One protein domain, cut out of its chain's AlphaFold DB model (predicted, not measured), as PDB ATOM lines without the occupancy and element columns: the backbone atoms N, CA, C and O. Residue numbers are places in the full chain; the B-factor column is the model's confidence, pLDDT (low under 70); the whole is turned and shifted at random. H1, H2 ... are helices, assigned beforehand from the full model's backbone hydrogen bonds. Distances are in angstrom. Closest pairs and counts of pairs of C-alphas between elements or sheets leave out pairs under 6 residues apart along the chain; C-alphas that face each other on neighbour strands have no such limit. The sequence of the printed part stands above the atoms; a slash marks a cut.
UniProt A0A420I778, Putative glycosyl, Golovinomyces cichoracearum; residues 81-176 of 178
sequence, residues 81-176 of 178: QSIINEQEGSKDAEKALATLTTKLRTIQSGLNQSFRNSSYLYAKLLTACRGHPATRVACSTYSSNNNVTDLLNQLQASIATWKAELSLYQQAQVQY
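What this domain is: This is residues 81 to 176 of the 178 residues of the protein "Putative glycosyl" of Golovinomyces cichoracearum (UniProt A0A420I778). H2, H3 and the first part of H5 stand side by side as a bundle, from which residues 164 to 176 stick out as an arm; short H1 crosses H2, and H4 packs on H5. The 96 printed residues, all helix by class, hold H1 to H5 in order and no named strand. The whole is only just loose, close to compact: radius of gyration of the C-alphas 15.2 A, spans 57 by 33 by 17 A.

Where its parts are: Find C-alpha 81 at (99.954, 79.024, 173.911), where H1, residues 81 to 86, 8.7 A, begins. Then come H2, residues 93 to 110, 25.6 A; H3, residues 118 to 129, 16.3 A; H4, residues 133 to 136, 5.3 A; and H5, residues 148 to 175, 41.0 A, ending at C-alpha 175 (74.030, 64.049, 181.455).

How they stand to each other: See H1 touch residues 93 to 100 of H2 alone, about perpendicular at 85 degrees; closest C-alphas Ile 83 and Ala 96, 5.6 A. H2 and H3, a hairpin, touch at Leu 104 and Leu 121, closest C-alphas, 7.6 A. H5 touches H3 at a shallow tilt of 17 degrees, the same way; closest C-alphas Val 148 and Tyr 122, 5.2 A. H4 touches H5; closest C-alphas Ala 134 and Ile 159, 4.9 A. Every O i to N i+4 pair is within hydrogen-bond range in H1, H3 and H5, and 13 of 14 in H2; H4 is too short for one.

The domain as a whole: The printed part has no cut; H4 to H5 is a long link. Look for pLDDT under 70 at residues 142 to 145 and 175 to 176.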
ATOM      1  N   GLN A  81      99.799  80.475 173.895       94.88
ATOM      2  CA  GLN A  81      99.954  79.024 173.911       94.88
ATOM      3  C   GLN A  81     101.256  78.582 174.586       94.88
ATOM      4  O   GLN A  81     101.233  77.608 175.337       94.88
ATOM      5  N   SER A  82     102.376  79.282 174.357       95.25
ATOM      6  CA  SER A  82     103.644  78.931 175.006       95.25
ATOM      7  C   SER A  82     103.537  79.070 176.526       95.25
ATOM      8  O   SER A  82     103.920  78.153 177.243       95.25
ATOM      9  N   ILE A  83     102.899  80.136 177.020       96.06
ATOM     10  CA  ILE A  83     102.665  80.327 178.459       96.06
ATOM     11  C   ILE A  83     101.726  79.268 179.039       96.06
ATOM     12  O   ILE A  83     101.970  78.787 180.140       96.06
ATOM     13  N   ILE A  84     100.671  78.880 178.318       95.06
ATOM     14  CA  ILE A  84      99.779  77.793 178.752       95.06
ATOM     15  C   ILE A  84     100.542  76.466 178.857       95.06
ATOM     16  O   ILE A  84     100.291  75.684 179.771       95.06
ATOM     17  N   ASN A  85     101.469  76.201 177.937       93.31
ATOM     18  CA  ASN A  85     102.270  74.977 177.951       93.31
ATOM     19  C   ASN A  85     103.303  74.951 179.090       93.31
ATOM     20  O   ASN A  85     103.665  73.869 179.536       93.31
ATOM     21  N   GLU A  86     103.752  76.117 179.564       93.25
ATOM     22  CA  GLU A  86     104.651  76.264 180.721       93.25
ATOM     23  C   GLU A  86     103.935  76.107 182.079       93.25
ATOM     24  O   GLU A  86     104.601  76.005 183.107       93.25
ATOM     25  N   GLN A  87     102.599  76.132 182.127       92.31
ATOM     26  CA  GLN A  87     101.863  76.022 183.389       92.31
ATOM     27  C   GLN A  87     101.910  74.600 183.955       92.31
ATOM     28  O   GLN A  87     101.588  73.627 183.276       92.31
ATOM     29  N   GLU A  88     102.217  74.496 185.247       86.69
ATOM     30  CA  GLU A  88     102.062  73.258 186.007       86.69
ATOM     31  C   GLU A  88     100.591  73.058 186.409       86.69
ATOM     32  O   GLU A  88      99.953  73.951 186.974       86.69
ATOM     33  N   GLY A  89     100.046  71.868 186.139       84.19
ATOM     34  CA  GLY A  89      98.681  71.499 186.518       84.19
ATOM     35  C   GLY A  89      97.610  71.955 185.523       84.19
ATOM     36  O   GLY A  89      97.699  71.682 184.325       84.19
ATOM     37  N   SER A  90      96.539  72.576 186.032       83.38
ATOM     38  CA  SER A  90      95.398  72.983 185.203       83.38
ATOM     39  C   SER A  90      95.766  74.148 184.289       83.38
ATOM     40  O   SER A  90      96.241  75.189 184.746       83.38
ATOM     41  N   LYS A  91      95.504  73.970 182.993       89.00
ATOM     42  CA  LYS A  91      95.730  74.983 181.964       89.00
ATOM     43  C   LYS A  91      94.696  76.094 182.101       89.00
ATOM     44  O   LYS A  91      93.533  75.922 181.739       89.00
ATOM     45  N   ASP A  92      95.136  77.247 182.583       92.50
ATOM     46  CA  ASP A  92      94.309  78.432 182.765       92.50
ATOM     47  C   ASP A  92      94.745  79.545 181.807       92.50
ATOM     48  O   ASP A  92      95.751  80.235 182.013       92.50
ATOM     49  N   ALA A  93      93.941  79.735 180.758       93.69
ATOM     50  CA  ALA A  93      94.146  80.758 179.739       93.69
ATOM     51  C   ALA A  93      94.116  82.191 180.300       93.69
ATOM     52  O   ALA A  93      94.791  83.071 179.772       93.69
ATOM     53  N   GLU A  94      93.377  82.441 181.381       93.88
ATOM     54  CA  GLU A  94      93.268  83.771 181.989       93.88
ATOM     55  C   GLU A  94      94.529  84.111 182.785       93.88
ATOM     56  O   GLU A  94      95.155  85.153 182.563       93.88
ATOM     57  N   LYS A  95      94.988  83.171 183.621       94.69
ATOM     58  CA  LYS A  95      96.296  83.257 184.286       94.69
ATOM     59  C   LYS A  95      97.434  83.362 183.267       94.69
ATOM     60  O   LYS A  95      98.392  84.114 183.478       94.69
ATOM     61  N   ALA A  96      97.334  82.642 182.148       96.56
ATOM     62  CA  ALA A  96      98.311  82.713 181.068       96.56
ATOM     63  C   ALA A  96      98.327  84.094 180.400       96.56
ATOM     64  O   ALA A  96      99.406  84.642 180.184       96.56
ATOM     65  N   LEU A  97      97.163  84.698 180.140       96.69
ATOM     66  CA  LEU A  97      97.063  86.041 179.564       96.69
ATOM     67  C   LEU A  97      97.669  87.109 180.487       96.69
ATOM     68  O   LEU A  97      98.423  87.971 180.024       96.69
ATOM     69  N   ALA A  98      97.395  87.037 181.792       96.12
ATOM     70  CA  ALA A  98      97.993  87.941 182.777       96.12
ATOM     71  C   ALA A  98      99.527  87.802 182.817       96.12
ATOM     72  O   ALA A  98     100.257  88.798 182.813       96.12
ATOM     73  N   THR A  99     100.024  86.561 182.782       97.00
ATOM     74  CA  THR A  99     101.464  86.258 182.758       97.00
ATOM     75  C   THR A  99     102.124  86.753 181.471       97.00
ATOM     76  O   THR A  99     103.165  87.407 181.529       97.00
ATOM     77  N   LEU A 100     101.507  86.499 180.314       97.00
ATOM     78  CA  LEU A 100     101.973  86.968 179.009       97.00
ATOM     79  C   LEU A 100     102.082  88.495 178.983       97.00
ATOM     80  O   LEU A 100     103.115  89.032 178.595       97.00
ATOM     81  N   THR A 101     101.041  89.192 179.443       96.50
ATOM     82  CA  THR A 101     101.003  90.661 179.471       96.50
ATOM     83  C   THR A 101     102.129  91.231 180.328       96.50
ATOM     84  O   THR A 101     102.817  92.162 179.909       96.50
ATOM     85  N   THR A 102     102.359  90.647 181.507       96.94
ATOM     86  CA  THR A 102     103.459  91.041 182.392       96.94
ATOM     87  C   THR A 102     104.817  90.788 181.736       96.94
ATOM     88  O   THR A 102     105.614  91.718 181.639       96.94
ATOM     89  N   LYS A 103     105.062  89.580 181.203       96.81
ATOM     90  CA  LYS A 103     106.322  89.234 180.520       96.81
ATOM     91  C   LYS A 103     106.605  90.173 179.340       96.81
ATOM     92  O   LYS A 103     107.726  90.660 179.210       96.81
ATOM     93  N   LEU A 104     105.598  90.475 178.518       96.44
ATOM     94  CA  LEU A 104     105.735  91.411 177.399       96.44
ATOM     95  C   LEU A 104     106.095  92.817 177.888       96.44
ATOM     96  O   LEU A 104     107.057  93.393 177.393       96.44
ATOM     97  N   ARG A 105     105.407  93.360 178.899       95.50
ATOM     98  CA  ARG A 105     105.744  94.688 179.450       95.50
ATOM     99  C   ARG A 105     107.166  94.743 180.014       95.50
ATOM    100  O   ARG A 105     107.867  95.725 179.782       95.50
ATOM    101  N   THR A 106     107.608  93.690 180.699       94.81
ATOM    102  CA  THR A 106     108.977  93.585 181.223       94.81
ATOM    103  C   THR A 106     110.020  93.518 180.110       94.81
ATOM    104  O   THR A 106     111.052  94.170 180.202       94.81
ATOM    105  N   ILE A 107     109.771  92.763 179.038       94.88
ATOM    106  CA  ILE A 107     110.691  92.738 177.894       94.88
ATOM    107  C   ILE A 107     110.707  94.103 177.204       94.88
ATOM    108  O   ILE A 107     111.779  94.624 176.909       94.88
ATOM    109  N   GLN A 108     109.541  94.723 177.011       94.00
ATOM    110  CA  GLN A 108     109.427  96.027 176.362       94.00
ATOM    111  C   GLN A 108     110.229  97.111 177.089       94.00
ATOM    112  O   GLN A 108     110.871  97.927 176.432       94.00
ATOM    113  N   SER A 109     110.239  97.113 178.426       91.00
ATOM    114  CA  SER A 109     111.031  98.080 179.198       91.00
ATOM    115  C   SER A 109     112.544  97.879 179.059       91.00
ATOM    116  O   SER A 109     113.292  98.822 179.309       91.00
ATOM    117  N   GLY A 110     112.996  96.695 178.633       87.50
ATOM    118  CA  GLY A 110     114.396  96.397 178.321       87.50
ATOM    119  C   GLY A 110     114.808  96.692 176.872       87.50
ATOM    120  O   GLY A 110     115.998  96.806 176.601       87.50
ATOM    121  N   LEU A 111     113.856  96.855 175.945       89.31
ATOM    122  CA  LEU A 111     114.132  97.149 174.530       89.31
ATOM    123  C   LEU A 111     114.486  98.624 174.289       89.31
ATOM    124  O   LEU A 111     114.261  99.479 175.150       89.31
ATOM    125  N   ASN A 112     114.995  98.938 173.095       85.69
ATOM    126  CA  ASN A 112     115.238 100.309 172.644       85.69
ATOM    127  C   ASN A 112     113.971 101.184 172.660       85.69
ATOM    128  O   ASN A 112     112.847 100.698 172.516       85.69
ATOM    129  N   GLN A 113     114.154 102.504 172.789       86.12
ATOM    130  CA  GLN A 113     113.057 103.474 172.934       86.12
ATOM    131  C   GLN A 113     112.042 103.423 171.779       86.12
ATOM    132  O   GLN A 113     110.852 103.643 172.001       86.12
ATOM    133  N   SER A 114     112.485 103.074 170.569       86.12
ATOM    134  CA  SER A 114     111.631 102.886 169.388       86.12
ATOM    135  C   SER A 114     110.540 101.828 169.593       86.12
ATOM    136  O   SER A 114     109.444 101.966 169.051       86.12
ATOM    137  N   PHE A 115     110.796 100.811 170.417       85.88
ATOM    138  CA  PHE A 115     109.866  99.715 170.700       85.88
ATOM    139  C   PHE A 115     108.965  99.974 171.915       85.88
ATOM    140  O   PHE A 115     108.001  99.239 172.140       85.88
ATOM    141  N   ARG A 116     109.230 101.025 172.701       87.56
ATOM    142  CA  ARG A 116     108.501 101.364 173.939       87.56
ATOM    143  C   ARG A 116     107.242 102.188 173.675       87.56
ATOM    144  O   ARG A 116     107.008 103.211 174.310       87.56
ATOM    145  N   ASN A 117     106.433 101.750 172.717       89.81
ATOM    146  CA  ASN A 117     105.183 102.409 172.360       89.81
ATOM    147  C   ASN A 117     103.987 101.447 172.464       89.81
ATOM    148  O   ASN A 117     104.125 100.223 172.374       89.81
ATOM    149  N   SER A 118     102.802 102.015 172.687       89.06
ATOM    150  CA  SER A 118     101.563 101.257 172.878       89.06
ATOM    151  C   SER A 118     101.153 100.483 171.627       89.06
ATOM    152  O   SER A 118     100.677  99.358 171.752       89.06
ATOM    153  N   SER A 119     101.389 101.028 170.430       89.88
ATOM    154  CA  SER A 119     101.071 100.371 169.158       89.88
ATOM    155  C   SER A 119     101.864  99.077 168.960       89.88
ATOM    156  O   SER A 119     101.311  98.080 168.501       89.88
ATOM    157  N   TYR A 120     103.136  99.060 169.361       91.19
ATOM    158  CA  TYR A 120     103.993  97.878 169.282       91.19
ATOM    159  C   TYR A 120     103.531  96.783 170.248       91.19
ATOM    160  O   TYR A 120     103.414  95.618 169.861       91.19
ATOM    161  N   LEU A 121     103.182  97.159 171.483       93.44
ATOM    162  CA  LEU A 121     102.608  96.224 172.452       93.44
ATOM    163  C   LEU A 121     101.246  95.690 171.987       93.44
ATOM    164  O   LEU A 121     100.987  94.495 172.106       93.44
ATOM    165  N   TYR A 122     100.397  96.550 171.422       93.69
ATOM    166  CA  TYR A 122      99.097  96.172 170.871       93.69
ATOM    167  C   TYR A 122      99.239  95.144 169.739       93.69
ATOM    168  O   TYR A 122      98.657  94.061 169.804       93.69
ATOM    169  N   ALA A 123     100.074  95.438 168.736       92.56
ATOM    170  CA  ALA A 123     100.337  94.530 167.621       92.56
ATOM    171  C   ALA A 123     100.922  93.191 168.101       92.56
ATOM    172  O   ALA A 123     100.558  92.118 167.601       92.56
ATOM    173  N   LYS A 124     101.794  93.231 169.116       94.56
ATOM    174  CA  LYS A 124     102.334  92.011 169.708       94.56
ATOM    175  C   LYS A 124     101.275  91.200 170.448       94.56
ATOM    176  O   LYS A 124     101.230  89.992 170.266       94.56
ATOM    177  N   LEU A 125     100.414  91.822 171.248       95.00
ATOM    178  CA  LEU A 125      99.336  91.113 171.944       95.00
ATOM    179  C   LEU A 125      98.374  90.442 170.959       95.00
ATOM    180  O   LEU A 125      98.027  89.280 171.153       95.00
ATOM    181  N   LEU A 126      98.014  91.122 169.865       93.38
ATOM    182  CA  LEU A 126      97.200  90.524 168.802       93.38
ATOM    183  C   LEU A 126      97.845  89.262 168.227       93.38
ATOM    184  O   LEU A 126      97.207  88.215 168.134       93.38
ATOM    185  N   THR A 127      99.119  89.345 167.844       94.31
ATOM    186  CA  THR A 127      99.825  88.215 167.223       94.31
ATOM    187  C   THR A 127     100.091  87.082 168.216       94.31
ATOM    188  O   THR A 127      99.876  85.921 167.879       94.31
ATOM    189  N   ALA A 128     100.467  87.401 169.457       95.88
ATOM    190  CA  ALA A 128     100.745  86.431 170.513       95.88
ATOM    191  C   ALA A 128      99.493  85.663 170.975       95.88
ATOM    192  O   ALA A 128      99.599  84.494 171.355       95.88
ATOM    193  N   CYS A 129      98.315  86.292 170.939       95.44
ATOM    194  CA  CYS A 129      97.059  85.686 171.386       95.44
ATOM    195  C   CYS A 129      96.255  85.020 170.259       95.44
ATOM    196  O   CYS A 129      95.420  84.164 170.544       95.44
ATOM    197  N   ARG A 130      96.487  85.344 168.979       91.94
ATOM    198  CA  ARG A 130      95.669  84.837 167.854       91.94
ATOM    199  C   ARG A 130      95.677  83.309 167.702       91.94
ATOM    200  O   ARG A 130      94.715  82.754 167.175       91.94
ATOM    201  N   GLY A 131      96.731  82.633 168.163       90.69
ATOM    202  CA  GLY A 131      96.888  81.180 168.032       90.69
ATOM    203  C   GLY A 131      95.991  80.329 168.942       90.69
ATOM    204  O   GLY A 131      95.814  79.147 168.659       90.69
ATOM    205  N   HIS A 132      95.410  80.891 170.007       92.69
ATOM    206  CA  HIS A 132      94.597  80.128 170.961       92.69
ATOM    207  C   HIS A 132      93.087  80.275 170.668       92.69
ATOM    208  O   HIS A 132      92.621  81.397 170.441       92.69
ATOM    209  N   PRO A 133      92.280  79.191 170.718       91.25
ATOM    210  CA  PRO A 133      90.846  79.248 170.413       91.25
ATOM    211  C   PRO A 133      90.075  80.285 171.239       91.25
ATOM    212  O   PRO A 133      89.284  81.038 170.679       91.25
ATOM    213  N   ALA A 134      90.376  80.381 172.539       92.56
ATOM    214  CA  ALA A 134      89.706  81.296 173.471       92.56
ATOM    215  C   ALA A 134      89.866  82.788 173.137       92.56
ATOM    216  O   ALA A 134      89.102  83.610 173.629       92.56
ATOM    217  N   THR A 135      90.866  83.157 172.336       93.75
ATOM    218  CA  THR A 135      91.228  84.555 172.041       93.75
ATOM    219  C   THR A 135      91.176  84.882 170.553       93.75
ATOM    220  O   THR A 135      91.300  86.048 170.174       93.75
ATOM    221  N   ARG A 136      90.968  83.880 169.691       90.75
ATOM    222  CA  ARG A 136      90.981  84.025 168.230       90.75
ATOM    223  C   ARG A 136      89.961  85.046 167.724       90.75
ATOM    224  O   ARG A 136      90.288  85.837 166.841       90.75
ATOM    225  N   VAL A 137      88.752  85.041 168.290       88.25
ATOM    226  CA  VAL A 137      87.681  85.981 167.918       88.25
ATOM    227  C   VAL A 137      88.062  87.403 168.321       88.25
ATOM    228  O   VAL A 137      88.120  88.271 167.456       88.25
ATOM    229  N   ALA A 138      88.440  87.623 169.584       89.94
ATOM    230  CA  ALA A 138      88.891  88.930 170.066       89.94
ATOM    231  C   ALA A 138      90.072  89.496 169.251       89.94
ATOM    232  O   ALA A 138      90.097  90.682 168.952       89.94
ATOM    233  N   CYS A 139      91.011  88.650 168.810       90.44
ATOM    234  CA  CYS A 139      92.140  89.067 167.963       90.44
ATOM    235  C   CYS A 139      91.768  89.356 166.495       90.44
ATOM    236  O   CYS A 139      92.631  89.762 165.708       90.44
ATOM    237  N   SER A 140      90.537  89.055 166.086       86.56
ATOM    238  CA  SER A 140      90.033  89.262 164.722       86.56
ATOM    239  C   SER A 140      89.063  90.440 164.637       86.56
ATOM    240  O   SER A 140      88.812  90.947 163.547       86.56
ATOM    241  N   THR A 141      88.546  90.901 165.776       82.44
ATOM    242  CA  THR A 141      87.696  92.085 165.852       82.44
ATOM    243  C   THR A 141      88.528  93.340 165.599       82.44
ATOM    244  O   THR A 141      89.520  93.600 166.279       82.44
ATOM    245  N   TYR A 142      88.123  94.134 164.609       65.25
ATOM    246  CA  TYR A 142      88.751  95.418 164.320       65.25
ATOM    247  C   TYR A 142      88.517  96.397 165.481       65.25
ATOM    248  O   TYR A 142      87.377  96.607 165.894       65.25
ATOM    249  N   SER A 143      89.586  97.017 165.985       67.94
ATOM    250  CA  SER A 143      89.509  98.122 166.947       67.94
ATOM    251  C   SER A 143      90.137  99.363 166.327       67.94
ATOM    252  O   SER A 143      91.304  99.347 165.942       67.94
ATOM    253  N   SER A 144      89.368 100.447 166.226       62.81
ATOM    254  CA  SER A 144      89.797 101.690 165.573       62.81
ATOM    255  C   SER A 144      90.926 102.415 166.313       62.81
ATOM    256  O   SER A 144      91.624 103.228 165.715       62.81
ATOM    257  N   ASN A 145      91.118 102.128 167.606       69.44
ATOM    258  CA  ASN A 145      91.963 102.941 168.486       69.44
ATOM    259  C   ASN A 145      93.255 102.240 168.937       69.44
ATOM    260  O   ASN A 145      94.005 102.830 169.711       69.44
ATOM    261  N   ASN A 146      93.524 101.003 168.484       76.19
ATOM    262  CA  ASN A 146      94.718 100.207 168.837       76.19
ATOM    263  C   ASN A 146      95.100 100.289 170.332       76.19
ATOM    264  O   ASN A 146      96.274 100.378 170.703       76.19
ATOM    265  N   ASN A 147      94.089 100.309 171.203       89.31
ATOM    266  CA  ASN A 147      94.257 100.516 172.632       89.31
ATOM    267  C   ASN A 147      94.538  99.173 173.321       89.31
ATOM    268  O   ASN A 147      93.780  98.212 173.188       89.31
ATOM    269  N   VAL A 148      95.646  99.112 174.064       91.31
ATOM    270  CA  VAL A 148      96.085  97.901 174.773       91.31
ATOM    271  C   VAL A 148      95.096  97.489 175.862       91.31
ATOM    272  O   VAL A 148      94.829  96.303 176.014       91.31
ATOM    273  N   THR A 149      94.551  98.440 176.618       91.81
ATOM    274  CA  THR A 149      93.591  98.168 177.695       91.81
ATOM    275  C   THR A 149      92.297  97.592 177.132       91.81
ATOM    276  O   THR A 149      91.821  96.574 177.626       91.81
ATOM    277  N   ASP A 150      91.779  98.180 176.052       91.06
ATOM    278  CA  ASP A 150      90.558  97.693 175.402       91.06
ATOM    279  C   ASP A 150      90.751  96.275 174.855       91.06
ATOM    280  O   ASP A 150      89.904  95.408 175.070       91.06
ATOM    281  N   LEU A 151      91.897  96.009 174.220       92.75
ATOM    282  CA  LEU A 151      92.237  94.670 173.742       92.75
ATOM    283  C   LEU A 151      92.330  93.660 174.891       92.75
ATOM    284  O   LEU A 151      91.817  92.553 174.768       92.75
ATOM    285  N   LEU A 152      92.970  94.015 176.007       94.12
ATOM    286  CA  LEU A 152      93.077  93.121 177.162       94.12
ATOM    287  C   LEU A 152      91.700  92.789 177.746       94.12
ATOM    288  O   LEU A 152      91.428  91.616 177.994       94.12
ATOM    289  N   ASN A 153      90.820  93.782 177.875       93.12
ATOM    290  CA  ASN A 153      89.450  93.571 178.343       93.12
ATOM    291  C   ASN A 153      88.667  92.648 177.391       93.12
ATOM    292  O   ASN A 153      87.979  91.731 177.834       93.12
ATOM    293  N   GLN A 154      88.812  92.838 176.075       93.25
ATOM    294  CA  GLN A 154      88.195  91.970 175.066       93.25
ATOM    295  C   GLN A 154      88.732  90.535 175.123       93.25
ATOM    296  O   GLN A 154      87.958  89.580 175.038       93.25
ATOM    297  N   LEU A 155      90.046  90.365 175.286       95.19
ATOM    298  CA  LEU A 155      90.675  89.051 175.433       95.19
ATOM    299  C   LEU A 155      90.185  88.339 176.697       95.19
ATOM    300  O   LEU A 155      89.863  87.156 176.633       95.19
ATOM    301  N   GLN A 156      90.085  89.049 177.821       95.19
ATOM    302  CA  GLN A 156      89.557  88.508 179.075       95.19
ATOM    303  C   GLN A 156      88.097  88.068 178.933       95.19
ATOM    304  O   GLN A 156      87.767  86.939 179.295       95.19
ATOM    305  N   ALA A 157      87.242  88.910 178.346       94.12
ATOM    306  CA  ALA A 157      85.844  88.568 178.092       94.12
ATOM    307  C   ALA A 157      85.718  87.333 177.182       94.12
ATOM    308  O   ALA A 157      84.976  86.405 177.494       94.12
ATOM    309  N   SER A 158      86.506  87.277 176.105       94.75
ATOM    310  CA  SER A 158      86.543  86.142 175.174       94.75
ATOM    311  C   SER A 158      86.968  84.840 175.864       94.75
ATOM    312  O   SER A 158      86.369  83.789 175.636       94.75
ATOM    313  N   ILE A 159      87.961  84.902 176.759       95.19
ATOM    314  CA  ILE A 159      88.385  83.748 177.560       95.19
ATOM    315  C   ILE A 159      87.275  83.302 178.517       95.19
ATOM    316  O   ILE A 159      87.033  82.101 178.635       95.19
ATOM    317  N   ALA A 160      86.594  84.237 179.182       94.44
ATOM    318  CA  ALA A 160      85.502  83.923 180.098       94.44
ATOM    319  C   ALA A 160      84.336  83.223 179.377       94.44
ATOM    320  O   ALA A 160      83.868  82.184 179.841       94.44
ATOM    321  N   THR A 161      83.923  83.731 178.210       94.56
ATOM    322  CA  THR A 161      82.895  83.097 177.369       94.56
ATOM    323  C   THR A 161      83.306  81.686 176.955       94.56
ATOM    324  O   THR A 161      82.546  80.741 177.151       94.56
ATOM    325  N   TRP A 162      84.538  81.515 176.473       94.50
ATOM    326  CA  TRP A 162      85.058  80.207 176.072       94.50
ATOM    327  C   TRP A 162      85.088  79.192 177.229       94.50
ATOM    328  O   TRP A 162      84.714  78.033 177.049       94.50
ATOM    329  N   LYS A 163      85.476  79.618 178.442       92.25
ATOM    330  CA  LYS A 163      85.437  78.777 179.655       92.25
ATOM    331  C   LYS A 163      84.003  78.348 180.011       92.25
ATOM    332  O   LYS A 163      83.786  77.195 180.395       92.25
ATOM    333  N   ALA A 164      83.034  79.256 179.885       92.25
ATOM    334  CA  ALA A 164      81.627  78.967 180.154       92.25
ATOM    335  C   ALA A 164      81.059  77.949 179.149       92.25
ATOM    336  O   ALA A 164      80.434  76.972 179.557       92.25
ATOM    337  N   GLU A 165      81.348  78.121 177.855       91.44
ATOM    338  CA  GLU A 165      80.956  77.175 176.802       91.44
ATOM    339  C   GLU A 165      81.522  75.774 177.061       91.44
ATOM    340  O   GLU A 165      80.782  74.792 177.033       91.44
ATOM    341  N   LEU A 166      82.813  75.668 177.389       89.62
ATOM    342  CA  LEU A 166      83.453  74.396 177.746       89.62
ATOM    343  C   LEU A 166      82.773  73.693 178.920       89.62
ATOM    344  O   LEU A 166      82.556  72.482 178.865       89.62
ATOM    345  N   SER A 167      82.417  74.449 179.956       89.81
ATOM    346  CA  SER A 167      81.719  73.912 181.129       89.81
ATOM    347  C   SER A 167      80.345  73.348 180.751       89.81
ATOM    348  O   SER A 167      79.987  72.258 181.193       89.81
ATOM    349  N   LEU A 168      79.602  74.047 179.883       90.50
ATOM    350  CA  LEU A 168      78.303  73.588 179.380       90.50
ATOM    351  C   LEU A 168      78.433  72.302 178.552       90.50
ATOM    352  O   LEU A 168      77.661  71.364 178.751       90.50
ATOM    353  N   TYR A 169      79.433  72.219 177.668       87.75
ATOM    354  CA  TYR A 169      79.700  71.002 176.893       87.75
ATOM    355  C   TYR A 169      80.051  69.809 177.790       87.75
ATOM    356  O   TYR A 169      79.548  68.708 177.572       87.75
ATOM    357  N   GLN A 170      80.881  70.018 178.815       85.62
ATOM    358  CA  GLN A 170      81.251  68.967 179.764       85.62
ATOM    359  C   GLN A 170      80.038  68.471 180.563       85.62
ATOM    360  O   GLN A 170      79.860  67.264 180.713       85.62
ATOM    361  N   GLN A 171      79.169  69.377 181.019       81.56
ATOM    362  CA  GLN A 171      77.931  69.017 181.719       81.56
ATOM    363  C   GLN A 171      76.972  68.221 180.823       81.56
ATOM    364  O   GLN A 171      76.428  67.207 181.257       81.56
ATOM    365  N   ALA A 172      76.817  68.624 179.558       80.56
ATOM    366  CA  ALA A 172      75.959  67.929 178.601       80.56
ATOM    367  C   ALA A 172      76.423  66.486 178.320       80.56
ATOM    368  O   ALA A 172      75.587  65.591 178.210       80.56
ATOM    369  N   GLN A 173      77.737  66.240 178.253       74.88
ATOM    370  CA  GLN A 173      78.274  64.887 178.047       74.88
ATOM    371  C   GLN A 173      78.112  63.969 179.261       74.88
ATOM    372  O   GLN A 173      77.950  62.764 179.096       74.88
ATOM    373  N   VAL A 174      78.119  64.518 180.477       76.19
ATOM    374  CA  VAL A 174      77.858  63.740 181.700       76.19
ATOM    375  C   VAL A 174      76.375  63.377 181.822       76.19
ATOM    376  O   VAL A 174      76.042  62.319 182.351       76.19
ATOM    377  N   GLN A 175      75.476  64.233 181.327       67.88
ATOM    378  CA  GLN A 175      74.030  64.049 181.455       67.88
ATOM    379  C   GLN A 175      73.420  63.115 180.392       67.88
ATOM    380  O   GLN A 175      72.359  62.542 180.635       67.88
ATOM    381  N   TYR A 176      74.096  62.916 179.255       68.06
ATOM    382  CA  TYR A 176      73.680  61.998 178.186       68.06
ATOM    383  C   TYR A 176      74.861  61.148 177.678       68.06
ATOM    384  O   TYR A 176      75.368  61.399 176.582       68.06
TER     385      TYR A 176